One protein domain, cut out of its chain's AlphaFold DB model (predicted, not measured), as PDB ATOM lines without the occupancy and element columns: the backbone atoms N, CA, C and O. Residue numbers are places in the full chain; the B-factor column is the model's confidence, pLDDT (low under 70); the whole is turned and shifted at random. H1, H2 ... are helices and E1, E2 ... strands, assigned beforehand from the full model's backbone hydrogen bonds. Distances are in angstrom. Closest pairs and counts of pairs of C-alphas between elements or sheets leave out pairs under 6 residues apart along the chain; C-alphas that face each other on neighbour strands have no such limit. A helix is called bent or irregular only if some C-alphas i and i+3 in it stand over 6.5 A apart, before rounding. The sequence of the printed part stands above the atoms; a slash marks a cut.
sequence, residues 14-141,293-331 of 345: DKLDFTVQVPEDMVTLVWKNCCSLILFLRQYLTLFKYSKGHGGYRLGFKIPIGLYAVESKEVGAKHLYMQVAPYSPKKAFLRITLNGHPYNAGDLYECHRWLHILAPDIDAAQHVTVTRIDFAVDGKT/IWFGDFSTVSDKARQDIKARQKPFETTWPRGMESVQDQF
ATOM      1  N   ASP A  14     -18.704 -59.983 -11.938       93.88
ATOM      2  CA  ASP A  14     -17.896 -59.727 -10.737       93.88
ATOM      3  C   ASP A  14     -17.003 -58.486 -10.886       93.88
ATOM      4  O   ASP A  14     -16.605 -57.862  -9.903       93.88
ATOM      5  N   LYS A  15     -16.748 -58.071 -12.132       94.75
ATOM      6  CA  LYS A  15     -16.038 -56.831 -12.442       94.75
ATOM      7  C   LYS A  15     -16.442 -56.260 -13.789       94.75
ATOM      8  O   LYS A  15     -16.606 -57.002 -14.757       94.75
ATOM      9  N   LEU A  16     -16.517 -54.934 -13.876       96.62
ATOM     10  CA  LEU A  16     -16.680 -54.201 -15.130       96.62
ATOM     11  C   LEU A  16     -15.781 -52.960 -15.130       96.62
ATOM     12  O   LEU A  16     -15.963 -52.069 -14.303       96.62
ATOM     13  N   ASP A  17     -14.851 -52.892 -16.085       97.12
ATOM     14  CA  ASP A  17     -14.003 -51.723 -16.324       97.12
ATOM     15  C   ASP A  17     -14.299 -51.135 -17.707       97.12
ATOM     16  O   ASP A  17     -14.218 -51.826 -18.730       97.12
ATOM     17  N   PHE A  18     -14.534 -49.832 -17.776       97.31
ATOM     18  CA  PHE A  18     -14.670 -49.115 -19.040       97.31
ATOM     19  C   PHE A  18     -14.048 -47.727 -18.958       97.31
ATOM     20  O   PHE A  18     -13.749 -47.195 -17.889       97.31
ATOM     21  N   THR A  19     -13.825 -47.140 -20.121       96.69
ATOM     22  CA  THR A  19     -13.265 -45.805 -20.257       96.69
ATOM     23  C   THR A  19     -14.166 -44.932 -21.108       96.69
ATOM     24  O   THR A  19     -14.813 -45.434 -22.027       96.69
ATOM     25  N   VAL A  20     -14.162 -43.631 -20.836       96.25
ATOM     26  CA  VAL A  20     -14.908 -42.634 -21.608       96.25
ATOM     27  C   VAL A  20     -13.921 -41.663 -22.237       96.25
ATOM     28  O   VAL A  20     -13.172 -40.976 -21.534       96.25
ATOM     29  N   GLN A  21     -13.910 -41.621 -23.567       95.12
ATOM     30  CA  GLN A  21     -13.223 -40.576 -24.313       95.12
ATOM     31  C   GLN A  21     -14.115 -39.340 -24.342       95.12
ATOM     32  O   GLN A  21     -15.187 -39.375 -24.931       95.12
ATOM     33  N   VAL A  22     -13.666 -38.250 -23.732       93.88
ATOM     34  CA  VAL A  22     -14.429 -36.999 -23.696       93.88
ATOM     35  C   VAL A  22     -14.008 -36.121 -24.882       93.88
ATOM     36  O   VAL A  22     -12.799 -35.983 -25.098       93.88
ATOM     37  N   PRO A  23     -14.955 -35.566 -25.663       92.88
ATOM     38  CA  PRO A  23     -14.673 -34.541 -26.670       92.88
ATOM     39  C   PRO A  23     -13.948 -33.328 -26.077       92.88
ATOM     40  O   PRO A  23     -14.153 -33.001 -24.910       92.88
ATOM     41  N   GLU A  24     -13.078 -32.674 -26.852       92.50
ATOM     42  CA  GLU A  24     -12.204 -31.595 -26.358       92.50
ATOM     43  C   GLU A  24     -12.980 -30.438 -25.709       92.50
ATOM     44  O   GLU A  24     -12.651 -29.984 -24.610       92.50
ATOM     45  N   ASP A  25     -14.061 -30.021 -26.359       92.44
ATOM     46  CA  ASP A  25     -14.984 -28.972 -25.931       92.44
ATOM     47  C   ASP A  25     -15.710 -29.306 -24.616       92.44
ATOM     48  O   ASP A  25     -16.053 -28.410 -23.841       92.44
ATOM     49  N   MET A  26     -15.854 -30.593 -24.297       93.25
ATOM     50  CA  MET A  26     -16.537 -31.077 -23.093       93.25
ATOM     51  C   MET A  26     -15.599 -31.315 -21.900       93.25
ATOM     52  O   MET A  26     -16.060 -31.431 -20.762       93.25
ATOM     53  N   VAL A  27     -14.277 -31.348 -22.104       92.44
ATOM     54  CA  VAL A  27     -13.283 -31.675 -21.056       92.44
ATOM     55  C   VAL A  27     -13.435 -30.797 -19.821       92.44
ATOM     56  O   VAL A  27     -13.415 -31.287 -18.690       92.44
ATOM     57  N   THR A  28     -13.585 -29.489 -20.028       91.25
ATOM     58  CA  THR A  28     -13.685 -28.520 -18.929       91.25
ATOM     59  C   THR A  28     -14.945 -28.750 -18.099       91.25
ATOM     60  O   THR A  28     -14.888 -28.686 -16.868       91.25
ATOM     61  N   LEU A  29     -16.063 -29.067 -18.758       91.94
ATOM     62  CA  LEU A  29     -17.325 -29.378 -18.098       91.94
ATOM     63  C   LEU A  29     -17.211 -30.673 -17.287       91.94
ATOM     64  O   LEU A  29     -17.469 -30.661 -16.083       91.94
ATOM     65  N   VAL A  30     -16.732 -31.758 -17.903       93.62
ATOM     66  CA  VAL A  30     -16.578 -33.059 -17.229       93.62
ATOM     67  C   VAL A  30     -15.614 -32.962 -16.045       93.62
ATOM     68  O   VAL A  30     -15.890 -33.487 -14.964       93.62
ATOM     69  N   TRP A  31     -14.501 -32.237 -16.196       92.00
ATOM     70  CA  TRP A  31     -13.570 -31.961 -15.098       92.00
ATOM     71  C   TRP A  31     -14.260 -31.249 -13.928       92.00
ATOM     72  O   TRP A  31     -14.112 -31.659 -12.771       92.00
ATOM     73  N   LYS A  32     -15.034 -30.196 -14.218       89.81
ATOM     74  CA  LYS A  32     -15.785 -29.436 -13.210       89.81
ATOM     75  C   LYS A  32     -16.833 -30.304 -12.511       89.81
ATOM     76  O   LYS A  32     -16.966 -30.203 -11.289       89.81
ATOM     77  N   ASN A  33     -17.522 -31.176 -13.244       92.19
ATOM     78  CA  ASN A  33     -18.508 -32.098 -12.678       92.19
ATOM     79  C   ASN A  33     -17.841 -33.112 -11.740       92.19
ATOM     80  O   ASN A  33     -18.311 -33.300 -10.619       92.19
ATOM     81  N   CYS A  34     -16.690 -33.678 -12.127       92.62
ATOM     82  CA  CYS A  34     -15.908 -34.563 -11.254       92.62
ATOM     83  C   CYS A  34     -15.486 -33.860  -9.953       92.62
ATOM     84  O   CYS A  34     -15.637 -34.413  -8.865       92.62
ATOM     85  N   CYS A  35     -14.973 -32.629 -10.049       90.31
ATOM     86  CA  CYS A  35     -14.532 -31.873  -8.876       90.31
ATOM     87  C   CYS A  35     -15.701 -31.490  -7.960       90.31
ATOM     88  O   CYS A  35     -15.591 -31.604  -6.740       90.31
ATOM     89  N   SER A  36     -16.826 -31.065  -8.540       89.12
ATOM     90  CA  SER A  36     -18.045 -30.763  -7.782       89.12
ATOM     91  C   SER A  36     -18.560 -32.011  -7.068       89.12
ATOM     92  O   SER A  36     -18.846 -31.953  -5.878       89.12
ATOM     93  N   LEU A  37     -18.577 -33.169  -7.733       90.06
ATOM     94  CA  LEU A  37     -18.999 -34.417  -7.099       90.06
ATOM     95  C   LEU A  37     -18.099 -34.805  -5.916       90.06
ATOM     96  O   LEU A  37     -18.599 -35.234  -4.883       90.06
ATOM     97  N   ILE A  38     -16.782 -34.616  -6.021       90.44
ATOM     98  CA  ILE A  38     -15.857 -34.834  -4.897       90.44
ATOM     99  C   ILE A  38     -16.223 -33.940  -3.705       90.44
ATOM    100  O   ILE A  38     -16.245 -34.414  -2.570       90.44
ATOM    101  N   LEU A  39     -16.501 -32.655  -3.940       88.00
ATOM    102  CA  LEU A  39     -16.897 -31.725  -2.880       88.00
ATOM    103  C   LEU A  39     -18.244 -32.112  -2.266       88.00
ATOM    104  O   LEU A  39     -18.347 -32.150  -1.044       88.00
ATOM    105  N   PHE A  40     -19.225 -32.473  -3.097       86.81
ATOM    106  CA  PHE A  40     -20.511 -33.002  -2.650       86.81
ATOM    107  C   PHE A  40     -20.301 -34.213  -1.742       86.81
ATOM    108  O   PHE A  40     -20.688 -34.188  -0.580       86.81
ATOM    109  N   LEU A  41     -19.596 -35.247  -2.206       87.25
ATOM    110  CA  LEU A  41     -19.398 -36.464  -1.421       87.25
ATOM    111  C   LEU A  41     -18.668 -36.188  -0.100       87.25
ATOM    112  O   LEU A  41     -18.999 -36.811   0.897       87.25
ATOM    113  N   ARG A  42     -17.755 -35.210  -0.037       85.50
ATOM    114  CA  ARG A  42     -17.117 -34.798   1.228       85.50
ATOM    115  C   ARG A  42     -18.068 -34.142   2.230       85.50
ATOM    116  O   ARG A  42     -17.794 -34.221   3.422       85.50
ATOM    117  N   GLN A  43     -19.131 -33.481   1.775       81.62
ATOM    118  CA  GLN A  43     -20.139 -32.898   2.668       81.62
ATOM    119  C   GLN A  43     -21.022 -33.979   3.303       81.62
ATOM    120  O   GLN A  43     -21.424 -33.838   4.454       81.62
ATOM    121  N   TYR A  44     -21.293 -35.062   2.568       77.38
ATOM    122  CA  TYR A  44     -22.223 -36.115   2.992       77.38
ATOM    123  C   TYR A  44     -21.541 -37.350   3.595       77.38
ATOM    124  O   TYR A  44     -22.161 -38.069   4.372       77.38
ATOM    125  N   LEU A  45     -20.270 -37.600   3.275       79.38
ATOM    126  CA  LEU A  45     -19.510 -38.752   3.757       79.38
ATOM    127  C   LEU A  45     -18.274 -38.304   4.531       79.38
ATOM    128  O   LEU A  45     -17.270 -37.873   3.959       79.38
ATOM    129  N   THR A  46     -18.322 -38.485   5.849       73.56
ATOM    130  CA  THR A  46     -17.275 -38.043   6.777       73.56
ATOM    131  C   THR A  46     -15.904 -38.642   6.457       73.56
ATOM    132  O   THR A  46     -14.888 -37.965   6.590       73.56
ATOM    133  N   LEU A  47     -15.863 -39.900   6.004       78.12
ATOM    134  CA  LEU A  47     -14.623 -40.624   5.711       78.12
ATOM    135  C   LEU A  47     -14.315 -40.708   4.211       78.12
ATOM    136  O   LEU A  47     -13.463 -41.494   3.787       78.12
ATOM    137  N   PHE A  48     -14.974 -39.886   3.389       84.94
ATOM    138  CA  PHE A  48     -14.693 -39.853   1.962       84.94
ATOM    139  C   PHE A  48     -13.286 -39.329   1.679       84.94
ATOM    140  O   PHE A  48     -12.874 -38.252   2.118       84.94
ATOM    141  N   LYS A  49     -12.557 -40.097   0.868       85.25
ATOM    142  CA  LYS A  49     -11.212 -39.772   0.406       85.25
ATOM    143  C   LYS A  49     -11.184 -39.750  -1.117       85.25
ATOM    144  O   LYS A  49     -11.776 -40.599  -1.782       85.25
ATOM    145  N   TYR A  50     -10.419 -38.808  -1.650       88.69
ATOM    146  CA  TYR A  50      -9.947 -38.823  -3.028       88.69
ATOM    147  C   TYR A  50      -8.416 -38.852  -3.002       88.69
ATOM    148  O   TYR A  50      -7.797 -38.403  -2.036       88.69
ATOM    149  N   SER A  51      -7.798 -39.398  -4.041       85.25
ATOM    150  CA  SER A  51      -6.345 -39.488  -4.159       85.25
ATOM    151  C   SER A  51      -5.845 -38.802  -5.424       85.25
ATOM    152  O   SER A  51      -6.575 -38.645  -6.409       85.25
ATOM    153  N   LYS A  52      -4.560 -38.420  -5.410       78.94
ATOM    154  CA  LYS A  52      -3.820 -38.216  -6.659       78.94
ATOM    155  C   LYS A  52      -3.804 -39.564  -7.382       78.94
ATOM    156  O   LYS A  52      -3.410 -40.572  -6.794       78.94
ATOM    157  N   GLY A  53      -4.320 -39.590  -8.608       65.19
ATOM    158  CA  GLY A  53      -4.509 -40.832  -9.357       65.19
ATOM    159  C   GLY A  53      -3.201 -41.618  -9.535       65.19
ATOM    160  O   GLY A  53      -2.102 -41.073  -9.473       65.19
ATOM    161  N   HIS A  54      -3.307 -42.931  -9.732       72.31
ATOM    162  CA  HIS A  54      -2.179 -43.813 -10.062       72.31
ATOM    163  C   HIS A  54      -2.203 -44.156 -11.552       72.31
ATOM    164  O   HIS A  54      -3.280 -44.208 -12.136       72.31
ATOM    165  N   GLY A  55      -1.043 -44.410 -12.172       71.12
ATOM    166  CA  GLY A  55      -0.968 -44.803 -13.592       71.12
ATOM    167  C   GLY A  55      -1.203 -43.653 -14.583       71.12
ATOM    168  O   GLY A  55      -1.860 -43.829 -15.611       71.12
ATOM    169  N   GLY A  56      -0.719 -42.449 -14.260       78.50
ATOM    170  CA  GLY A  56      -0.885 -41.263 -15.109       78.50
ATOM    171  C   GLY A  56      -2.302 -40.679 -15.086       78.50
ATOM    172  O   GLY A  56      -2.743 -40.098 -16.076       78.50
ATOM    173  N   TYR A  57      -3.041 -40.884 -13.994       85.75
ATOM    174  CA  TYR A  57      -4.318 -40.224 -13.720       85.75
ATOM    175  C   TYR A  57      -4.107 -39.112 -12.689       85.75
ATOM    176  O   TYR A  57      -3.294 -39.246 -11.778       85.75
ATOM    177  N   ARG A  58      -4.842 -38.007 -12.815       86.62
ATOM    178  CA  ARG A  58      -4.744 -36.855 -11.908       86.62
ATOM    179  C   ARG A  58      -5.546 -37.057 -10.635       86.62
ATOM    180  O   ARG A  58      -5.064 -36.723  -9.557       86.62
ATOM    181  N   LEU A  59      -6.749 -37.607 -10.765       91.38
ATOM    182  CA  LEU A  59      -7.684 -37.801  -9.659       91.38
ATOM    183  C   LEU A  59      -8.181 -39.241  -9.638       91.38
ATOM    184  O   LEU A  59      -8.392 -39.832 -10.695       91.38
ATOM    185  N   GLY A  60      -8.378 -39.777  -8.438       94.19
ATOM    186  CA  GLY A  60      -9.076 -41.034  -8.194       94.19
ATOM    187  C   GLY A  60     -10.041 -40.893  -7.018       94.19
ATOM    188  O   GLY A  60      -9.659 -40.352  -5.983       94.19
ATOM    189  N   PHE A  61     -11.282 -41.353  -7.155       93.31
ATOM    190  CA  PHE A  61     -12.286 -41.283  -6.085       93.31
ATOM    191  C   PHE A  61     -13.372 -42.351  -6.252       93.31
ATOM    192  O   PHE A  61     -13.510 -42.942  -7.321       93.31
ATOM    193  N   LYS A  62     -14.120 -42.635  -5.181       93.25
ATOM    194  CA  LYS A  62     -15.154 -43.679  -5.163       93.25
ATOM    195  C   LYS A  62     -16.539 -43.069  -5.006       93.25
ATOM    196  O   LYS A  62     -16.793 -42.417  -4.004       93.25
ATOM    197  N   ILE A  63     -17.440 -43.321  -5.944       91.69
ATOM    198  CA  ILE A  63     -18.836 -42.907  -5.842       91.69
ATOM    199  C   ILE A  63     -19.631 -44.079  -5.255       91.69
ATOM    200  O   ILE A  63     -19.723 -45.120  -5.909       91.69
ATOM    201  N   PRO A  64     -20.166 -43.959  -4.032       88.44
ATOM    202  CA  PRO A  64     -20.990 -45.002  -3.422       88.44
ATOM    203  C   PRO A  64     -22.271 -45.238  -4.229       88.44
ATOM    204  O   PRO A  64     -22.884 -44.297  -4.736       88.44
ATOM    205  N   ILE A  65     -22.696 -46.496  -4.294       87.75
ATOM    206  CA  ILE A  65     -24.009 -46.882  -4.816       87.75
ATOM    207  C   ILE A  65     -24.922 -47.192  -3.633       87.75
ATOM    208  O   ILE A  65     -24.509 -47.865  -2.692       87.75
ATOM    209  N   GLY A  66     -26.147 -46.669  -3.658       77.56
ATOM    210  CA  GLY A  66     -27.076 -46.715  -2.532       77.56
ATOM    211  C   GLY A  66     -26.812 -45.642  -1.473       77.56
ATOM    212  O   GLY A  66     -27.275 -45.783  -0.345       77.56
ATOM    213  N   LEU A  67     -26.097 -44.560  -1.819       67.31
ATOM    214  CA  LEU A  67     -25.745 -43.454  -0.906       67.31
ATOM    215  C   LEU A  67     -26.947 -42.896  -0.133       67.31
ATOM    216  O   LEU A  67     -26.812 -42.434   0.991       67.31
ATOM    217  N   TYR A  68     -28.126 -42.941  -0.745       61.47
ATOM    218  CA  TYR A  68     -29.347 -42.343  -0.214       61.47
ATOM    219  C   TYR A  68     -30.162 -43.292   0.672       61.47
ATOM    220  O   TYR A  68     -31.257 -42.929   1.093       61.47
ATOM    221  N   ALA A  69     -29.667 -44.510   0.909       50.38
ATOM    222  CA  ALA A  69     -30.395 -45.548   1.631       50.38
ATOM    223  C   ALA A  69     -29.957 -45.715   3.098       50.38
ATOM    224  O   ALA A  69     -30.648 -46.410   3.838       50.38
ATOM    225  N   VAL A  70     -28.838 -45.118   3.541       51.09
ATOM    226  CA  VAL A  70     -28.291 -45.333   4.899       51.09
ATOM    227  C   VAL A  70     -27.526 -44.098   5.393       51.09
ATOM    228  O   VAL A  70     -26.839 -43.447   4.611       51.09
ATOM    229  N   GLU A  71     -27.549 -43.849   6.706       54.41
ATOM    230  CA  GLU A  71     -26.624 -42.977   7.461       54.41
ATOM    231  C   GLU A  71     -25.158 -43.486   7.434       54.41
ATOM    232  O   GLU A  71     -24.443 -43.478   8.439       54.41
ATOM    233  N   SER A  72     -24.688 -44.008   6.299       55.00
ATOM    234  CA  SER A  72     -23.339 -44.555   6.190       55.00
ATOM    235  C   SER A  72     -22.322 -43.422   6.139       55.00
ATOM    236  O   SER A  72     -22.308 -42.624   5.205       55.00
ATOM    237  N   LYS A  73     -21.416 -43.383   7.120       63.56
ATOM    238  CA  LYS A  73     -20.277 -42.449   7.145       63.56
ATOM    239  C   LYS A  73     -19.146 -42.854   6.188       63.56
ATOM    240  O   LYS A  73     -18.212 -42.073   5.982       63.56
ATOM    241  N   GLU A  74     -19.231 -44.054   5.607       66.44
ATOM    242  CA  GLU A  74     -18.219 -44.667   4.743       66.44
ATOM    243  C   GLU A  74     -18.767 -45.055   3.364       66.44
ATOM    244  O   GLU A  74     -19.969 -45.244   3.162       66.44
ATOM    245  N   VAL A  75     -17.856 -45.200   2.397       71.00
ATOM    246  CA  VAL A  75     -18.184 -45.747   1.077       71.00
ATOM    247  C   VAL A  75     -18.339 -47.259   1.213       71.00
ATOM    248  O   VAL A  75     -17.362 -47.954   1.486       71.00
ATOM    249  N   GLY A  76     -19.560 -47.755   1.000       72.44
ATOM    250  CA  GLY A  76     -19.863 -49.184   1.054       72.44
ATOM    251  C   GLY A  76     -19.122 -50.015  -0.000       72.44
ATOM    252  O   GLY A  76     -18.469 -49.493  -0.908       72.44
ATOM    253  N   ALA A  77     -19.258 -51.341   0.103       81.31
ATOM    254  CA  ALA A  77     -18.602 -52.284  -0.805       81.31
ATOM    255  C   ALA A  77     -18.914 -51.985  -2.284       81.31
ATOM    256  O   ALA A  77     -18.000 -51.976  -3.111       81.31
ATOM    257  N   LYS A  78     -20.176 -51.653  -2.599       90.12
ATOM    258  CA  LYS A  78     -20.639 -51.256  -3.937       90.12
ATOM    259  C   LYS A  78     -20.308 -49.806  -4.261       90.12
ATOM    260  O   LYS A  78     -20.836 -48.885  -3.636       90.12
ATOM    261  N   HIS A  79     -19.469 -49.594  -5.269       92.44
ATOM    262  CA  HIS A  79     -19.082 -48.251  -5.690       92.44
ATOM    263  C   HIS A  79     -18.576 -48.201  -7.134       92.44
ATOM    264  O   HIS A  79     -18.027 -49.172  -7.656       92.44
ATOM    265  N   LEU A  80     -18.693 -47.026  -7.753       94.31
ATOM    266  CA  LEU A  80     -17.940 -46.675  -8.953       94.31
ATOM    267  C   LEU A  80     -16.588 -46.110  -8.533       94.31
ATOM    268  O   LEU A  80     -16.516 -45.047  -7.920       94.31
ATOM    269  N   TYR A  81     -15.505 -46.795  -8.869       94.88
ATOM    270  CA  TYR A  81     -14.182 -46.199  -8.777       94.88
ATOM    271  C   TYR A  81     -13.886 -45.415 -10.054       94.88
ATOM    272  O   TYR A  81     -13.802 -45.984 -11.140       94.88
ATOM    273  N   MET A  82     -13.733 -44.103  -9.903       95.19
ATOM    274  CA  MET A  82     -13.474 -43.154 -10.977       95.19
ATOM    275  C   MET A  82     -12.012 -42.737 -10.961       95.19
ATOM    276  O   MET A  82     -11.477 -42.378  -9.911       95.19
ATOM    277  N   GLN A  83     -11.389 -42.698 -12.134       95.38
ATOM    278  CA  GLN A  83     -10.092 -42.070 -12.347       95.38
ATOM    279  C   GLN A  83     -10.180 -41.068 -13.500       95.38
ATOM    280  O   GLN A  83     -10.731 -41.380 -14.554       95.38
ATOM    281  N   VAL A  84      -9.610 -39.877 -13.308       94.94
ATOM    282  CA  VAL A  84      -9.628 -38.780 -14.290       94.94
ATOM    283  C   VAL A  84      -8.209 -38.507 -14.774       94.94
ATOM    284  O   VAL A  84      -7.326 -38.205 -13.966       94.94
ATOM    285  N   ALA A  85      -7.964 -38.661 -16.071       92.12
ATOM    286  CA  ALA A  85      -6.670 -38.447 -16.706       92.12
ATOM    287  C   ALA A  85      -6.471 -36.969 -17.095       92.12
ATOM    288  O   ALA A  85      -7.430 -36.197 -17.125       92.12
ATOM    289  N   PRO A  86      -5.234 -36.531 -17.381       89.31
ATOM    290  CA  PRO A  86      -5.019 -35.385 -18.261       89.31
ATOM    291  C   PRO A  86      -5.714 -35.625 -19.606       89.31
ATOM    292  O   PRO A  86      -5.842 -36.772 -20.041       89.31
ATOM    293  N   TYR A  87      -6.193 -34.563 -20.247       89.62
ATOM    294  CA  TYR A  87      -6.792 -34.707 -21.564       89.62
ATOM    295  C   TYR A  87      -5.715 -35.006 -22.600       89.62
ATOM    296  O   TYR A  87      -4.721 -34.289 -22.693       89.62
ATOM    297  N   SER A  88      -5.960 -36.045 -23.393       87.31
ATOM    298  CA  SER A  88      -5.183 -36.386 -24.573       87.31
ATOM    299  C   SER A  88      -6.109 -37.027 -25.611       87.31
ATOM    300  O   SER A  88      -6.935 -37.869 -25.245       87.31
ATOM    301  N   PRO A  89      -5.943 -36.739 -26.913       84.81
ATOM    302  CA  PRO A  89      -6.647 -37.467 -27.971       84.81
ATOM    303  C   PRO A  89      -6.328 -38.972 -27.990       84.81
ATOM    304  O   PRO A  89      -7.082 -39.763 -28.550       84.81
ATOM    305  N   LYS A  90      -5.203 -39.381 -27.388       86.25
ATOM    306  CA  LYS A  90      -4.703 -40.766 -27.396       86.25
ATOM    307  C   LYS A  90      -5.103 -41.575 -26.161       86.25
ATOM    308  O   LYS A  90      -4.873 -42.783 -26.130       86.25
ATOM    309  N   LYS A  91      -5.650 -40.931 -25.126       86.50
ATOM    310  CA  LYS A  91      -5.963 -41.563 -23.840       86.50
ATOM    311  C   LYS A  91      -7.342 -41.132 -23.370       86.50
ATOM    312  O   LYS A  91      -7.628 -39.945 -23.262       86.50
ATOM    313  N   ALA A  92      -8.158 -42.113 -23.000       92.56
ATOM    314  CA  ALA A  92      -9.471 -41.845 -22.443       92.56
ATOM    315  C   ALA A  92      -9.387 -40.993 -21.171       92.56
ATOM    316  O   ALA A  92      -8.605 -41.277 -20.256       92.56
ATOM    317  N   PHE A  93     -10.228 -39.963 -21.123       95.00
ATOM    318  CA  PHE A  93     -10.235 -38.975 -20.052       95.00
ATOM    319  C   PHE A  93     -10.748 -39.561 -18.733       95.00
ATOM    320  O   PHE A  93     -10.205 -39.258 -17.672       95.00
ATOM    321  N   LEU A  94     -11.755 -40.437 -18.793       95.50
ATOM    322  CA  LEU A  94     -12.278 -41.141 -17.623       95.50
ATOM    323  C   LEU A  94     -11.989 -42.634 -17.721       95.50
ATOM    324  O   LEU A  94     -12.181 -43.250 -18.770       95.50
ATOM    325  N   ARG A  95     -11.606 -43.229 -16.594       95.88
ATOM    326  CA  ARG A  95     -11.629 -44.675 -16.374       95.88
ATOM    327  C   ARG A  95     -12.538 -44.979 -15.197       95.88
ATOM    328  O   ARG A  95     -12.444 -44.327 -14.161       95.88
ATOM    329  N   ILE A  96     -13.403 -45.962 -15.381       96.25
ATOM    330  CA  ILE A  96     -14.439 -46.339 -14.435       96.25
ATOM    331  C   ILE A  96     -14.342 -47.837 -14.188       96.25
ATOM    332  O   ILE A  96     -14.260 -48.620 -15.132       96.25
ATOM    333  N   THR A  97     -14.370 -48.219 -12.916       96.25
ATOM    334  CA  THR A  97     -14.446 -49.609 -12.464       96.25
ATOM    335  C   THR A  97     -15.643 -49.764 -11.535       96.25
ATOM    336  O   THR A  97     -15.757 -49.026 -10.554       96.25
ATOM    337  N   LEU A  98     -16.512 -50.732 -11.812       95.31
ATOM    338  CA  LEU A  98     -17.547 -51.173 -10.876       95.31
ATOM    339  C   LEU A  98     -16.940 -52.190  -9.908       95.31
ATOM    340  O   LEU A  98     -16.302 -53.151 -10.337       95.31
ATOM    341  N   ASN A  99     -17.133 -51.967  -8.609       90.94
ATOM    342  CA  ASN A  99     -16.642 -52.831  -7.534       90.94
ATOM    343  C   ASN A  99     -17.771 -53.169  -6.554       90.94
ATOM    344  O   ASN A  99     -18.704 -52.389  -6.396       90.94
ATOM    345  N   GLY A 100     -17.648 -54.293  -5.840       84.50
ATOM    346  CA  GLY A 100     -18.630 -54.722  -4.831       84.50
ATOM    347  C   GLY A 100     -19.806 -55.514  -5.402       84.50
ATOM    348  O   GLY A 100     -20.919 -55.441  -4.886       84.50
ATOM    349  N   HIS A 101     -19.571 -56.236  -6.494       87.25
ATOM    350  CA  HIS A 101     -20.553 -57.094  -7.148       87.25
ATOM    351  C   HIS A 101     -21.159 -58.150  -6.196       87.25
ATOM    352  O   HIS A 101     -20.531 -58.502  -5.196       87.25
ATOM    353  N   PRO A 102     -22.375 -58.665  -6.481       89.56
ATOM    354  CA  PRO A 102     -23.196 -58.456  -7.683       89.56
ATOM    355  C   PRO A 102     -24.074 -57.193  -7.645       89.56
ATOM    356  O   PRO A 102     -24.602 -56.813  -6.601       89.56
ATOM    357  N   TYR A 103     -24.295 -56.577  -8.810       89.56
ATOM    358  CA  TYR A 103     -25.179 -55.417  -8.990       89.56
ATOM    359  C   TYR A 103     -26.597 -55.843  -9.392       89.56
ATOM    360  O   TYR A 103     -26.775 -56.705 -10.254       89.56
ATOM    361  N   ASN A 104     -27.613 -55.218  -8.791       89.88
ATOM    362  CA  ASN A 104     -29.005 -55.337  -9.234       89.88
ATOM    363  C   ASN A 104     -29.400 -54.175 -10.172       89.88
ATOM    364  O   ASN A 104     -28.613 -53.265 -10.419       89.88
ATOM    365  N   ALA A 105     -30.622 -54.199 -10.710       89.75
ATOM    366  CA  ALA A 105     -31.085 -53.179 -11.658       89.75
ATOM    367  C   ALA A 105     -31.099 -51.754 -11.072       89.75
ATOM    368  O   ALA A 105     -30.725 -50.817 -11.775       89.75
ATOM    369  N   GLY A 106     -31.474 -51.580  -9.799       90.75
ATOM    370  CA  GLY A 106     -31.404 -50.283  -9.125       90.75
ATOM    371  C   GLY A 106     -29.969 -49.783  -8.972       90.75
ATOM    372  O   GLY A 106     -29.703 -48.611  -9.224       90.75
ATOM    373  N   ASP A 107     -29.026 -50.674  -8.656       91.69
ATOM    374  CA  ASP A 107     -27.600 -50.339  -8.579       91.69
ATOM    375  C   ASP A 107     -27.059 -49.880  -9.949       91.69
ATOM    376  O   ASP A 107     -26.333 -48.889 -10.037       91.69
ATOM    377  N   LEU A 108     -27.429 -50.576 -11.032       93.38
ATOM    378  CA  LEU A 108     -27.032 -50.225 -12.403       93.38
ATOM    379  C   LEU A 108     -27.652 -48.895 -12.857       93.38
ATOM    380  O   LEU A 108     -26.981 -48.097 -13.513       93.38
ATOM    381  N   TYR A 109     -28.900 -48.629 -12.471       92.69
ATOM    382  CA  TYR A 109     -29.563 -47.349 -12.713       92.69
ATOM    383  C   TYR A 109     -28.864 -46.194 -11.988       92.69
ATOM    384  O   TYR A 109     -28.636 -45.136 -12.573       92.69
ATOM    385  N   GLU A 110     -28.444 -46.392 -10.738       91.00
ATOM    386  CA  GLU A 110     -27.629 -45.399 -10.035       91.00
ATOM    387  C   GLU A 110     -26.304 -45.128 -10.746       91.00
ATOM    388  O   GLU A 110     -25.914 -43.968 -10.889       91.00
ATOM    389  N   CYS A 111     -25.642 -46.178 -11.240       92.62
ATOM    390  CA  CYS A 111     -24.420 -46.025 -12.020       92.62
ATOM    391  C   CYS A 111     -24.659 -45.184 -13.280       92.62
ATOM    392  O   CYS A 111     -23.894 -44.258 -13.542       92.62
ATOM    393  N   HIS A 112     -25.735 -45.471 -14.021       93.31
ATOM    394  CA  HIS A 112     -26.130 -44.704 -15.202       93.31
ATOM    395  C   HIS A 112     -26.299 -43.211 -14.883       93.31
ATOM    396  O   HIS A 112     -25.697 -42.362 -15.539       93.31
ATOM    397  N   ARG A 113     -27.050 -42.883 -13.824       90.62
ATOM    398  CA  ARG A 113     -27.270 -41.488 -13.414       90.62
ATOM    399  C   ARG A 113     -25.977 -40.764 -13.068       90.62
ATOM    400  O   ARG A 113     -25.797 -39.616 -13.470       90.62
ATOM    401  N   TRP A 114     -25.072 -41.420 -12.340       91.25
ATOM    402  CA  TRP A 114     -23.783 -40.819 -12.006       91.25
ATOM    403  C   TRP A 114     -22.957 -40.506 -13.250       91.25
ATOM    404  O   TRP A 114     -22.371 -39.428 -13.334       91.25
ATOM    405  N   LEU A 115     -22.941 -41.406 -14.233       91.88
ATOM    406  CA  LEU A 115     -22.262 -41.150 -15.502       91.88
ATOM    407  C   LEU A 115     -22.904 -39.995 -16.266       91.88
ATOM    408  O   LEU A 115     -22.173 -39.140 -16.756       91.88
ATOM    409  N   HIS A 116     -24.235 -39.927 -16.308       90.25
ATOM    410  CA  HIS A 116     -24.951 -38.846 -16.983       90.25
ATOM    411  C   HIS A 116     -24.690 -37.473 -16.337       90.25
ATOM    412  O   HIS A 116     -24.547 -36.478 -17.037       90.25
ATOM    413  N   ILE A 117     -24.533 -37.410 -15.009       88.81
ATOM    414  CA  ILE A 117     -24.093 -36.187 -14.315       88.81
ATOM    415  C   ILE A 117     -22.659 -35.811 -14.687       88.81
ATOM    416  O   ILE A 117     -22.344 -34.639 -14.890       88.81
ATOM    417  N   LEU A 118     -21.751 -36.785 -14.679       91.56
ATOM    418  CA  LEU A 118     -20.324 -36.512 -14.840       91.56
ATOM    419  C   LEU A 118     -19.984 -36.124 -16.274       91.56
ATOM    420  O   LEU A 118     -19.180 -35.222 -16.489       91.56
ATOM    421  N   ALA A 119     -20.613 -36.801 -17.220       90.56
ATOM    422  CA  ALA A 119     -20.377 -36.717 -18.644       90.56
ATOM    423  C   ALA A 119     -21.721 -36.569 -19.379       90.56
ATOM    424  O   ALA A 119     -22.126 -37.492 -20.094       90.56
ATOM    425  N   PRO A 120     -22.427 -35.438 -19.182       87.88
ATOM    426  CA  PRO A 120     -23.671 -35.181 -19.893       87.88
ATOM    427  C   PRO A 120     -23.400 -35.134 -21.397       87.88
ATOM    428  O   PRO A 120     -22.306 -34.760 -21.823       87.88
ATOM    429  N   ASP A 121     -24.387 -35.553 -22.184       86.06
ATOM    430  CA  ASP A 121     -24.384 -35.490 -23.653       86.06
ATOM    431  C   ASP A 121     -23.263 -36.273 -24.358       86.06
ATOM    432  O   ASP A 121     -23.084 -36.167 -25.572       86.06
ATOM    433  N   ILE A 122     -22.524 -37.116 -23.631       87.31
ATOM    434  CA  ILE A 122     -21.576 -38.036 -24.252       87.31
ATOM    435  C   ILE A 122     -22.342 -39.200 -24.878       87.31
ATOM    436  O   ILE A 122     -22.924 -40.024 -24.171       87.31
ATOM    437  N   ASP A 123     -22.266 -39.313 -26.206       87.75
ATOM    438  CA  ASP A 123     -22.769 -40.481 -26.925       87.75
ATOM    439  C   ASP A 123     -21.972 -41.730 -26.521       87.75
ATOM    440  O   ASP A 123     -20.834 -41.968 -26.951       87.75
ATOM    441  N   ALA A 124     -22.595 -42.555 -25.682       84.38
ATOM    442  CA  ALA A 124     -22.017 -43.791 -25.195       84.38
ATOM    443  C   ALA A 124     -21.555 -44.726 -26.323       84.38
ATOM    444  O   ALA A 124     -20.530 -45.397 -26.174       84.38
ATOM    445  N   ALA A 125     -22.272 -44.762 -27.451       84.25
ATOM    446  CA  ALA A 125     -21.949 -45.644 -28.566       84.25
ATOM    447  C   ALA A 125     -20.599 -45.287 -29.206       84.25
ATOM    448  O   ALA A 125     -19.863 -46.179 -29.639       84.25
ATOM    449  N   GLN A 126     -20.248 -44.000 -29.219       87.44
ATOM    450  CA  GLN A 126     -19.009 -43.497 -29.812       87.44
ATOM    451  C   GLN A 126     -17.867 -43.406 -28.800       87.44
ATOM    452  O   GLN A 126     -16.709 -43.675 -29.132       87.44
ATOM    453  N   HIS A 127     -18.172 -43.064 -27.550       93.94
ATOM    454  CA  HIS A 127     -17.162 -42.605 -26.598       93.94
ATOM    455  C   HIS A 127     -16.834 -43.599 -25.484       93.94
ATOM    456  O   HIS A 127     -15.775 -43.471 -24.860       93.94
ATOM    457  N   VAL A 128     -17.668 -44.617 -25.253       96.00
ATOM    458  CA  VAL A 128     -17.420 -45.628 -24.215       96.00
ATOM    459  C   VAL A 128     -16.701 -46.836 -24.802       96.00
ATOM    460  O   VAL A 128     -17.140 -47.438 -25.782       96.00
ATOM    461  N   THR A 129     -15.597 -47.224 -24.167       97.31
ATOM    462  CA  THR A 129     -14.848 -48.448 -24.485       97.31
ATOM    463  C   THR A 129     -14.829 -49.361 -23.268       97.31
ATOM    464  O   THR A 129     -14.341 -48.977 -22.208       97.31
ATOM    465  N   VAL A 130     -15.355 -50.572 -23.410       97.38
ATOM    466  CA  VAL A 130     -15.325 -51.610 -22.382       97.38
ATOM    467  C   VAL A 130     -13.971 -52.295 -22.435       97.38
ATOM    468  O   VAL A 130     -13.597 -52.918 -23.429       97.38
ATOM    469  N   THR A 131     -13.220 -52.156 -21.349       97.12
ATOM    470  CA  THR A 131     -11.838 -52.640 -21.242       97.12
ATOM    471  C   THR A 131     -11.749 -53.978 -20.524       97.12
ATOM    472  O   THR A 131     -10.843 -54.757 -20.815       97.12
ATOM    473  N   ARG A 132     -12.697 -54.271 -19.625       97.19
ATOM    474  CA  ARG A 132     -12.779 -55.547 -18.914       97.19
ATOM    475  C   ARG A 132     -14.208 -55.861 -18.488       97.19
ATOM    476  O   ARG A 132     -14.907 -54.970 -18.019       97.19
ATOM    477  N   ILE A 133     -14.602 -57.122 -18.588       97.00
ATOM    478  CA  ILE A 133     -15.782 -57.682 -17.931       97.00
ATOM    479  C   ILE A 133     -15.429 -59.078 -17.416       97.00
ATOM    480  O   ILE A 133     -14.928 -59.910 -18.170       97.00
ATOM    481  N   ASP A 134     -15.663 -59.324 -16.132       96.19
ATOM    482  CA  ASP A 134     -15.403 -60.619 -15.512       96.19
ATOM    483  C   ASP A 134     -16.730 -61.283 -15.157       96.19
ATOM    484  O   ASP A 134     -17.560 -60.691 -14.464       96.19
ATOM    485  N   PHE A 135     -16.925 -62.515 -15.622       95.25
ATOM    486  CA  PHE A 135     -18.082 -63.336 -15.268       95.25
ATOM    487  C   PHE A 135     -17.672 -64.365 -14.226       95.25
ATOM    488  O   PHE A 135     -16.792 -65.178 -14.501       95.25
ATOM    489  N   ALA A 136     -18.312 -64.344 -13.062       93.38
ATOM    490  CA  ALA A 136     -18.108 -65.328 -12.012       93.38
ATOM    491  C   ALA A 136     -19.206 -66.392 -12.053       93.38
ATOM    492  O   ALA A 136     -20.387 -66.082 -12.226       93.38
ATOM    493  N   VAL A 137     -18.792 -67.642 -11.869       91.25
ATOM    494  CA  VAL A 137     -19.649 -68.813 -11.703       91.25
ATOM    495  C   VAL A 137     -19.284 -69.471 -10.380       91.25
ATOM    496  O   VAL A 137     -18.156 -69.937 -10.217       91.25
ATOM    497  N   ASP A 138     -20.231 -69.516  -9.449       88.56
ATOM    498  CA  ASP A 138     -20.032 -70.124  -8.132       88.56
ATOM    499  C   ASP A 138     -20.597 -71.553  -8.107       88.56
ATOM    500  O   ASP A 138     -21.753 -71.788  -8.477       88.56
ATOM    501  N   GLY A 139     -19.783 -72.511  -7.656       85.38
ATOM    502  CA  GLY A 139     -20.141 -73.923  -7.527       85.38
ATOM    503  C   GLY A 139     -19.725 -74.512  -6.178       85.38
ATOM    504  O   GLY A 139     -18.678 -74.179  -5.637       85.38
ATOM    505  N   LYS A 140     -20.530 -75.436  -5.645       84.56
ATOM    506  CA  LYS A 140     -20.332 -76.038  -4.308       84.56
ATOM    507  C   LYS A 140     -19.241 -77.114  -4.237       84.56
ATOM    508  O   LYS A 140     -19.027 -77.706  -3.186       84.56
ATOM    509  N   THR A 141     -18.611 -77.455  -5.359       85.50
ATOM    510  CA  THR A 141     -17.556 -78.474  -5.378       85.50
ATOM    511  C   THR A 141     -16.210 -77.809  -5.085       85.50
ATOM    512  O   THR A 141     -15.883 -76.854  -5.788       85.50
ATOM    513  N   ILE A 293     -26.183 -49.300 -18.105       92.06
ATOM    514  CA  ILE A 293     -25.366 -48.243 -17.494       92.06
ATOM    515  C   ILE A 293     -25.058 -47.131 -18.509       92.06
ATOM    516  O   ILE A 293     -25.045 -45.954 -18.153       92.06
ATOM    517  N   TRP A 294     -24.804 -47.489 -19.766       90.19
ATOM    518  CA  TRP A 294     -24.384 -46.537 -20.791       90.19
ATOM    519  C   TRP A 294     -25.553 -46.032 -21.633       90.19
ATOM    520  O   TRP A 294     -25.596 -44.852 -21.958       90.19
ATOM    521  N   PHE A 295     -26.503 -46.910 -21.963       88.44
ATOM    522  CA  PHE A 295     -27.598 -46.583 -22.883       88.44
ATOM    523  C   PHE A 295     -28.874 -46.088 -22.195       88.44
ATOM    524  O   PHE A 295     -29.764 -45.585 -22.869       88.44
ATOM    525  N   GLY A 296     -28.992 -46.233 -20.872       87.50
ATOM    526  CA  GLY A 296     -30.138 -45.723 -20.112       87.50
ATOM    527  C   GLY A 296     -31.462 -46.459 -20.343       87.50
ATOM    528  O   GLY A 296     -32.482 -46.056 -19.787       87.50
ATOM    529  N   ASP A 297     -31.482 -47.545 -21.122       88.62
ATOM    530  CA  ASP A 297     -32.705 -48.314 -21.362       88.62
ATOM    531  C   ASP A 297     -32.975 -49.326 -20.240       88.62
ATOM    532  O   ASP A 297     -32.479 -50.455 -20.241       88.62
ATOM    533  N   PHE A 298     -33.821 -48.926 -19.291       89.12
ATOM    534  CA  PHE A 298     -34.335 -49.778 -18.216       89.12
ATOM    535  C   PHE A 298     -35.784 -50.241 -18.460       89.12
ATOM    536  O   PHE A 298     -36.428 -50.748 -17.541       89.12
ATOM    537  N   SER A 299     -36.324 -50.096 -19.675       84.56
ATOM    538  CA  SER A 299     -37.735 -50.402 -19.975       84.56
ATOM    539  C   SER A 299     -38.082 -51.890 -19.833       84.56
ATOM    540  O   SER A 299     -39.187 -52.253 -19.426       84.56
ATOM    541  N   THR A 300     -37.111 -52.764 -20.099       82.75
ATOM    542  CA  THR A 300     -37.273 -54.226 -20.120       82.75
ATOM    543  C   THR A 300     -37.043 -54.898 -18.762       82.75
ATOM    544  O   THR A 300     -37.096 -56.125 -18.655       82.75
ATOM    545  N   VAL A 301     -36.794 -54.129 -17.694       87.56
ATOM    546  CA  VAL A 301     -36.583 -54.698 -16.355       87.56
ATOM    547  C   VAL A 301     -37.898 -55.192 -15.736       87.56
ATOM    548  O   VAL A 301     -38.991 -54.721 -16.072       87.56
ATOM    549  N   SER A 302     -37.794 -56.151 -14.810       88.50
ATOM    550  CA  SER A 302     -38.946 -56.718 -14.095       88.50
ATOM    551  C   SER A 302     -39.660 -55.679 -13.226       88.50
ATOM    552  O   SER A 302     -39.057 -54.691 -12.811       88.50
ATOM    553  N   ASP A 303     -40.924 -55.916 -12.869       91.44
ATOM    554  CA  ASP A 303     -41.688 -54.969 -12.039       91.44
ATOM    555  C   ASP A 303     -41.030 -54.713 -10.677       91.44
ATOM    556  O   ASP A 303     -40.943 -53.566 -10.239       91.44
ATOM    557  N   LYS A 304     -40.464 -55.757 -10.052       91.06
ATOM    558  CA  LYS A 304     -39.664 -55.625  -8.822       91.06
ATOM    559  C   LYS A 304     -38.468 -54.686  -9.022       91.06
ATOM    560  O   LYS A 304     -38.196 -53.846  -8.170       91.06
ATOM    561  N   ALA A 305     -37.764 -54.806 -10.149       90.56
ATOM    562  CA  ALA A 305     -36.655 -53.920 -10.487       90.56
ATOM    563  C   ALA A 305     -37.124 -52.482 -10.767       90.56
ATOM    564  O   ALA A 305     -36.470 -51.540 -10.332       90.56
ATOM    565  N   ARG A 306     -38.275 -52.289 -11.425       91.62
ATOM    566  CA  ARG A 306     -38.850 -50.948 -11.637       91.62
ATOM    567  C   ARG A 306     -39.223 -50.275 -10.319       91.62
ATOM    568  O   ARG A 306     -39.011 -49.075 -10.174       91.62
ATOM    569  N   GLN A 307     -39.774 -51.026  -9.367       90.19
ATOM    570  CA  GLN A 307     -40.077 -50.515  -8.028       90.19
ATOM    571  C   GLN A 307     -38.803 -50.091  -7.283       90.19
ATOM    572  O   GLN A 307     -38.776 -48.993  -6.732       90.19
ATOM    573  N   ASP A 308     -37.740 -50.903  -7.330       89.00
ATOM    574  CA  ASP A 308     -36.426 -50.563  -6.754       89.00
ATOM    575  C   ASP A 308     -35.833 -49.289  -7.388       89.00
ATOM    576  O   ASP A 308     -35.430 -48.365  -6.683       89.00
ATOM    577  N   ILE A 309     -35.876 -49.173  -8.721       90.94
ATOM    578  CA  ILE A 309     -35.443 -47.968  -9.449       90.94
ATOM    579  C   ILE A 309     -36.224 -46.732  -8.984       90.94
ATOM    580  O   ILE A 309     -35.617 -45.724  -8.620       90.94
ATOM    581  N   LYS A 310     -37.562 -46.809  -8.927       88.81
ATOM    582  CA  LYS A 310     -38.413 -45.699  -8.459       88.81
ATOM    583  C   LYS A 310     -38.101 -45.301  -7.014       88.81
ATOM    584  O   LYS A 310     -38.045 -44.111  -6.706       88.81
ATOM    585  N   ALA A 311     -37.863 -46.275  -6.136       85.69
ATOM    586  CA  ALA A 311     -37.519 -46.024  -4.738       85.69
ATOM    587  C   ALA A 311     -36.181 -45.273  -4.592       85.69
ATOM    588  O   ALA A 311     -36.058 -44.403  -3.734       85.69
ATOM    589  N   ARG A 312     -35.207 -45.544  -5.469       84.81
ATOM    590  CA  ARG A 312     -33.900 -44.858  -5.518       84.81
ATOM    591  C   ARG A 312     -33.926 -43.534  -6.287       84.81
ATOM    592  O   ARG A 312     -32.976 -42.745  -6.210       84.81
ATOM    593  N   GLN A 313     -34.984 -43.280  -7.052       85.19
ATOM    594  CA  GLN A 313     -35.154 -42.057  -7.831       85.19
ATOM    595  C   GLN A 313     -35.443 -40.847  -6.942       85.19
ATOM    596  O   GLN A 313     -34.693 -39.871  -6.955       85.19
ATOM    597  N   LYS A 314     -36.461 -40.959  -6.092       77.56
ATOM    598  CA  LYS A 314     -36.967 -39.851  -5.273       77.56
ATOM    599  C   LYS A 314     -35.933 -39.242  -4.298       77.56
ATOM    600  O   LYS A 314     -35.844 -38.013  -4.224       77.56
ATOM    601  N   PRO A 315     -35.120 -40.026  -3.559       75.75
ATOM    602  CA  PRO A 315     -34.105 -39.460  -2.663       75.75
ATOM    603  C   PRO A 315     -32.996 -38.714  -3.411       75.75
ATOM    604  O   PRO A 315     -32.475 -37.709  -2.932       75.75
ATOM    605  N   PHE A 316     -32.652 -39.183  -4.610       78.06
ATOM    606  CA  PHE A 316     -31.643 -38.553  -5.452       78.06
ATOM    607  C   PHE A 316     -32.123 -37.198  -5.980       78.06
ATOM    608  O   PHE A 316     -31.431 -36.202  -5.802       78.06
ATOM    609  N   GLU A 317     -33.334 -37.140  -6.544       80.00
ATOM    610  CA  GLU A 317     -33.930 -35.909  -7.092       80.00
ATOM    611  C   GLU A 317     -34.131 -34.810  -6.041       80.00
ATOM    612  O   GLU A 317     -34.237 -33.637  -6.377       80.00
ATOM    613  N   THR A 318     -34.148 -35.171  -4.760       77.31
ATOM    614  CA  THR A 318     -34.272 -34.223  -3.648       77.31
ATOM    615  C   THR A 318     -32.922 -33.838  -3.046       77.31
ATOM    616  O   THR A 318     -32.674 -32.660  -2.789       77.31
ATOM    617  N   THR A 319     -32.034 -34.808  -2.826       76.31
ATOM    618  CA  THR A 319     -30.754 -34.592  -2.130       76.31
ATOM    619  C   THR A 319     -29.696 -33.986  -3.045       76.31
ATOM    620  O   THR A 319     -28.954 -33.100  -2.626       76.31
ATOM    621  N   TRP A 320     -29.623 -34.448  -4.299       79.88
ATOM    622  CA  TRP A 320     -28.595 -34.007  -5.237       79.88
ATOM    623  C   TRP A 320     -28.705 -32.512  -5.575       79.88
ATOM    624  O   TRP A 320     -27.710 -31.818  -5.369       79.88
ATOM    625  N   PRO A 321     -29.867 -31.964  -6.002       80.38
ATOM    626  CA  PRO A 321     -29.958 -30.541  -6.336       80.38
ATOM    627  C   PRO A 321     -29.613 -29.630  -5.153       80.38
ATOM    628  O   PRO A 321     -28.792 -28.729  -5.297       80.38
ATOM    629  N   ARG A 322     -30.148 -29.933  -3.960       76.25
ATOM    630  CA  ARG A 322     -29.891 -29.159  -2.733       76.25
ATOM    631  C   ARG A 322     -28.413 -29.140  -2.351       76.25
ATOM    632  O   ARG A 322     -27.870 -28.088  -2.027       76.25
ATOM    633  N   GLY A 323     -27.747 -30.295  -2.380       77.88
ATOM    634  CA  GLY A 323     -26.319 -30.348  -2.069       77.88
ATOM    635  C   GLY A 323     -25.458 -29.698  -3.153       77.88
ATOM    636  O   GLY A 323     -24.430 -29.098  -2.847       77.88
ATOM    637  N   MET A 324     -25.883 -29.758  -4.417       80.44
ATOM    638  CA  MET A 324     -25.139 -29.159  -5.522       80.44
ATOM    639  C   MET A 324     -25.156 -27.634  -5.523       80.44
ATOM    640  O   MET A 324     -24.134 -27.048  -5.877       80.44
ATOM    641  N   GLU A 325     -26.240 -26.987  -5.095       78.62
ATOM    642  CA  GLU A 325     -26.271 -25.527  -4.908       78.62
ATOM    643  C   GLU A 325     -25.169 -25.077  -3.932       78.62
ATOM    644  O   GLU A 325     -24.312 -24.267  -4.288       78.62
ATOM    645  N   SER A 326     -25.089 -25.714  -2.758       77.06
ATOM    646  CA  SER A 326     -24.038 -25.473  -1.752       77.06
ATOM    647  C   SER A 326     -22.618 -25.709  -2.294       77.06
ATOM    648  O   SER A 326     -21.681 -24.948  -2.035       77.06
ATOM    649  N   VAL A 327     -22.434 -26.771  -3.081       83.12
ATOM    650  CA  VAL A 327     -21.130 -27.141  -3.651       83.12
ATOM    651  C   VAL A 327     -20.668 -26.175  -4.737       83.12
ATOM    652  O   VAL A 327     -19.468 -25.902  -4.833       83.12
ATOM    653  N   GLN A 328     -21.577 -25.658  -5.565       78.00
ATOM    654  CA  GLN A 328     -21.215 -24.738  -6.644       78.00
ATOM    655  C   GLN A 328     -20.569 -23.460  -6.103       78.00
ATOM    656  O   GLN A 328     -19.581 -22.987  -6.676       78.00
ATOM    657  N   ASP A 329     -21.051 -22.949  -4.974       72.19
ATOM    658  CA  ASP A 329     -20.479 -21.764  -4.336       72.19
ATOM    659  C   ASP A 329     -19.117 -22.058  -3.694       72.19
ATOM    660  O   ASP A 329     -18.163 -21.293  -3.871       72.19
ATOM    661  N   GLN A 330     -18.954 -23.232  -3.073       71.62
ATOM    662  CA  GLN A 330     -17.647 -23.687  -2.579       71.62
ATOM    663  C   GLN A 330     -16.629 -23.889  -3.709       71.62
ATOM    664  O   GLN A 330     -15.446 -23.567  -3.554       71.62
ATOM    665  N   PHE A 331     -17.067 -24.406  -4.860       75.00
ATOM    666  CA  PHE A 331     -16.197 -24.597  -6.015       75.00
ATOM    667  C   PHE A 331     -15.737 -23.256  -6.602       75.00
ATOM    668  O   PHE A 331     -14.552 -23.119  -6.914       75.00
TER     669      PHE A 331
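AT A GLANCE: This is residues 14 to 141 and 293 to 331 of the 345 residues of an uncharacterized protein of Rheinheimera sp. F8 (UniProt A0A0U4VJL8). A twisted sheet of six strands forms a wall, with H1 and H2 packed on one face; the long helix H4 packs on these two helices, not on the sheet. The short H3 is near one end of E1, and E6 makes one edge of the sheet. The printed part has 167 residues, with four named helices and six named strands in the order E1 H1 E2 E3 E4 E5 H2 H3 E6 H4. The sheet's order is E2 - E3 - E4 - E5 - E1 - E6, antiparallel throughout, and the class is mixed, helices and strands. The whole is compact, with a radius of gyration of the C-alphas of 16.1 A and spans of 45 by 36 by 32 A.

IN THESE COORDINATES: The sheet's strands are E2, residues 50 to 52; E3, 59 to 64; E4, 79 to 84; E5, 94 to 99; E1, 14 to 20, 20.5 A long from C-alpha 14 at (-17.896, -59.727, -10.737); and E6, 128 to 139, 33.0 A, which bends by 52 degrees at residue 131. H1 spans residues 24 to 44, 31.3 A, and is irregular, with C-alphas 25 and 28 7.1 A apart. H2 spans 105 to 118, 20.1 A, and H3 124 to 127. H4 spans 303 to 331, 40.1 A, ending at C-alpha 331 (-16.197, -24.597, -6.015); it has a kink of 36 degrees near residue 321 and is neither bent nor irregular, but only just: C-alphas 318 and 321 are 6.3 A apart.

HOW THE PARTS SIT: E2 E3 E4 E5 form a meander, each strand the antiparallel neighbour and hairpin partner of the one before. N 51 and O 60 are 2.9 A apart, N 61 and O 82 2.9 A, N 81 and O 97 2.8 A, N 18 and O 96 2.9 A, and N 17 and O 132 2.8 A. E5, H2 H3, E6 is a split strand-helix-strand unit, with E1 between its strands; its crossover is right-handed. In two layers, H1 and H2 are on the same face. H1, 10.1 A over the sheet, runs slantwise to the strands, at 55 degrees to E3 on the local plane. H2, 9.3 A over it, lies over E4 and runs along the strands. Residues 30 to 34 of H1 touch H2 at a steep tilt of 59 degrees, opposite ways; the closest C-alphas, Asn 33 and Leu 118, are 5.2 A apart. H4 touches H2 with residues 305 to 312, at a shallow tilt of 27 degrees, the same way, closest at the C-alphas of Gly 106 and Ile 309, 4.7 A. H4 touches H1 with residues 323 to 331, about perpendicular at 84 degrees, closest at the C-alphas of Phe 40 and Val 327, 6.0 A. The helix packing is mostly crossed, but only just, with 1 of 3 pairs at a shallow tilt. H3 touches no helix; its closest C-alpha to E1 is His 127, 5.5 A from Val 20. Every O i to N i+4 pair is within hydrogen-bond range in H2, 15 of 17 in H1 and 18 of 25 in H4; H3 is too short for one.

THE WHOLE: The C-alphas farthest apart, Thr 141 and Asp 329, are 56.8 A apart. Residues 142 to 292 are not printed, and C-alphas 141 and 293 are 33.5 A apart across this cut. Of the links printed whole, E3 to E4 is long, with 14 residues. The mean pLDDT of the printed part is 86.6; residue 53 and residues 67 to 74 are under 70.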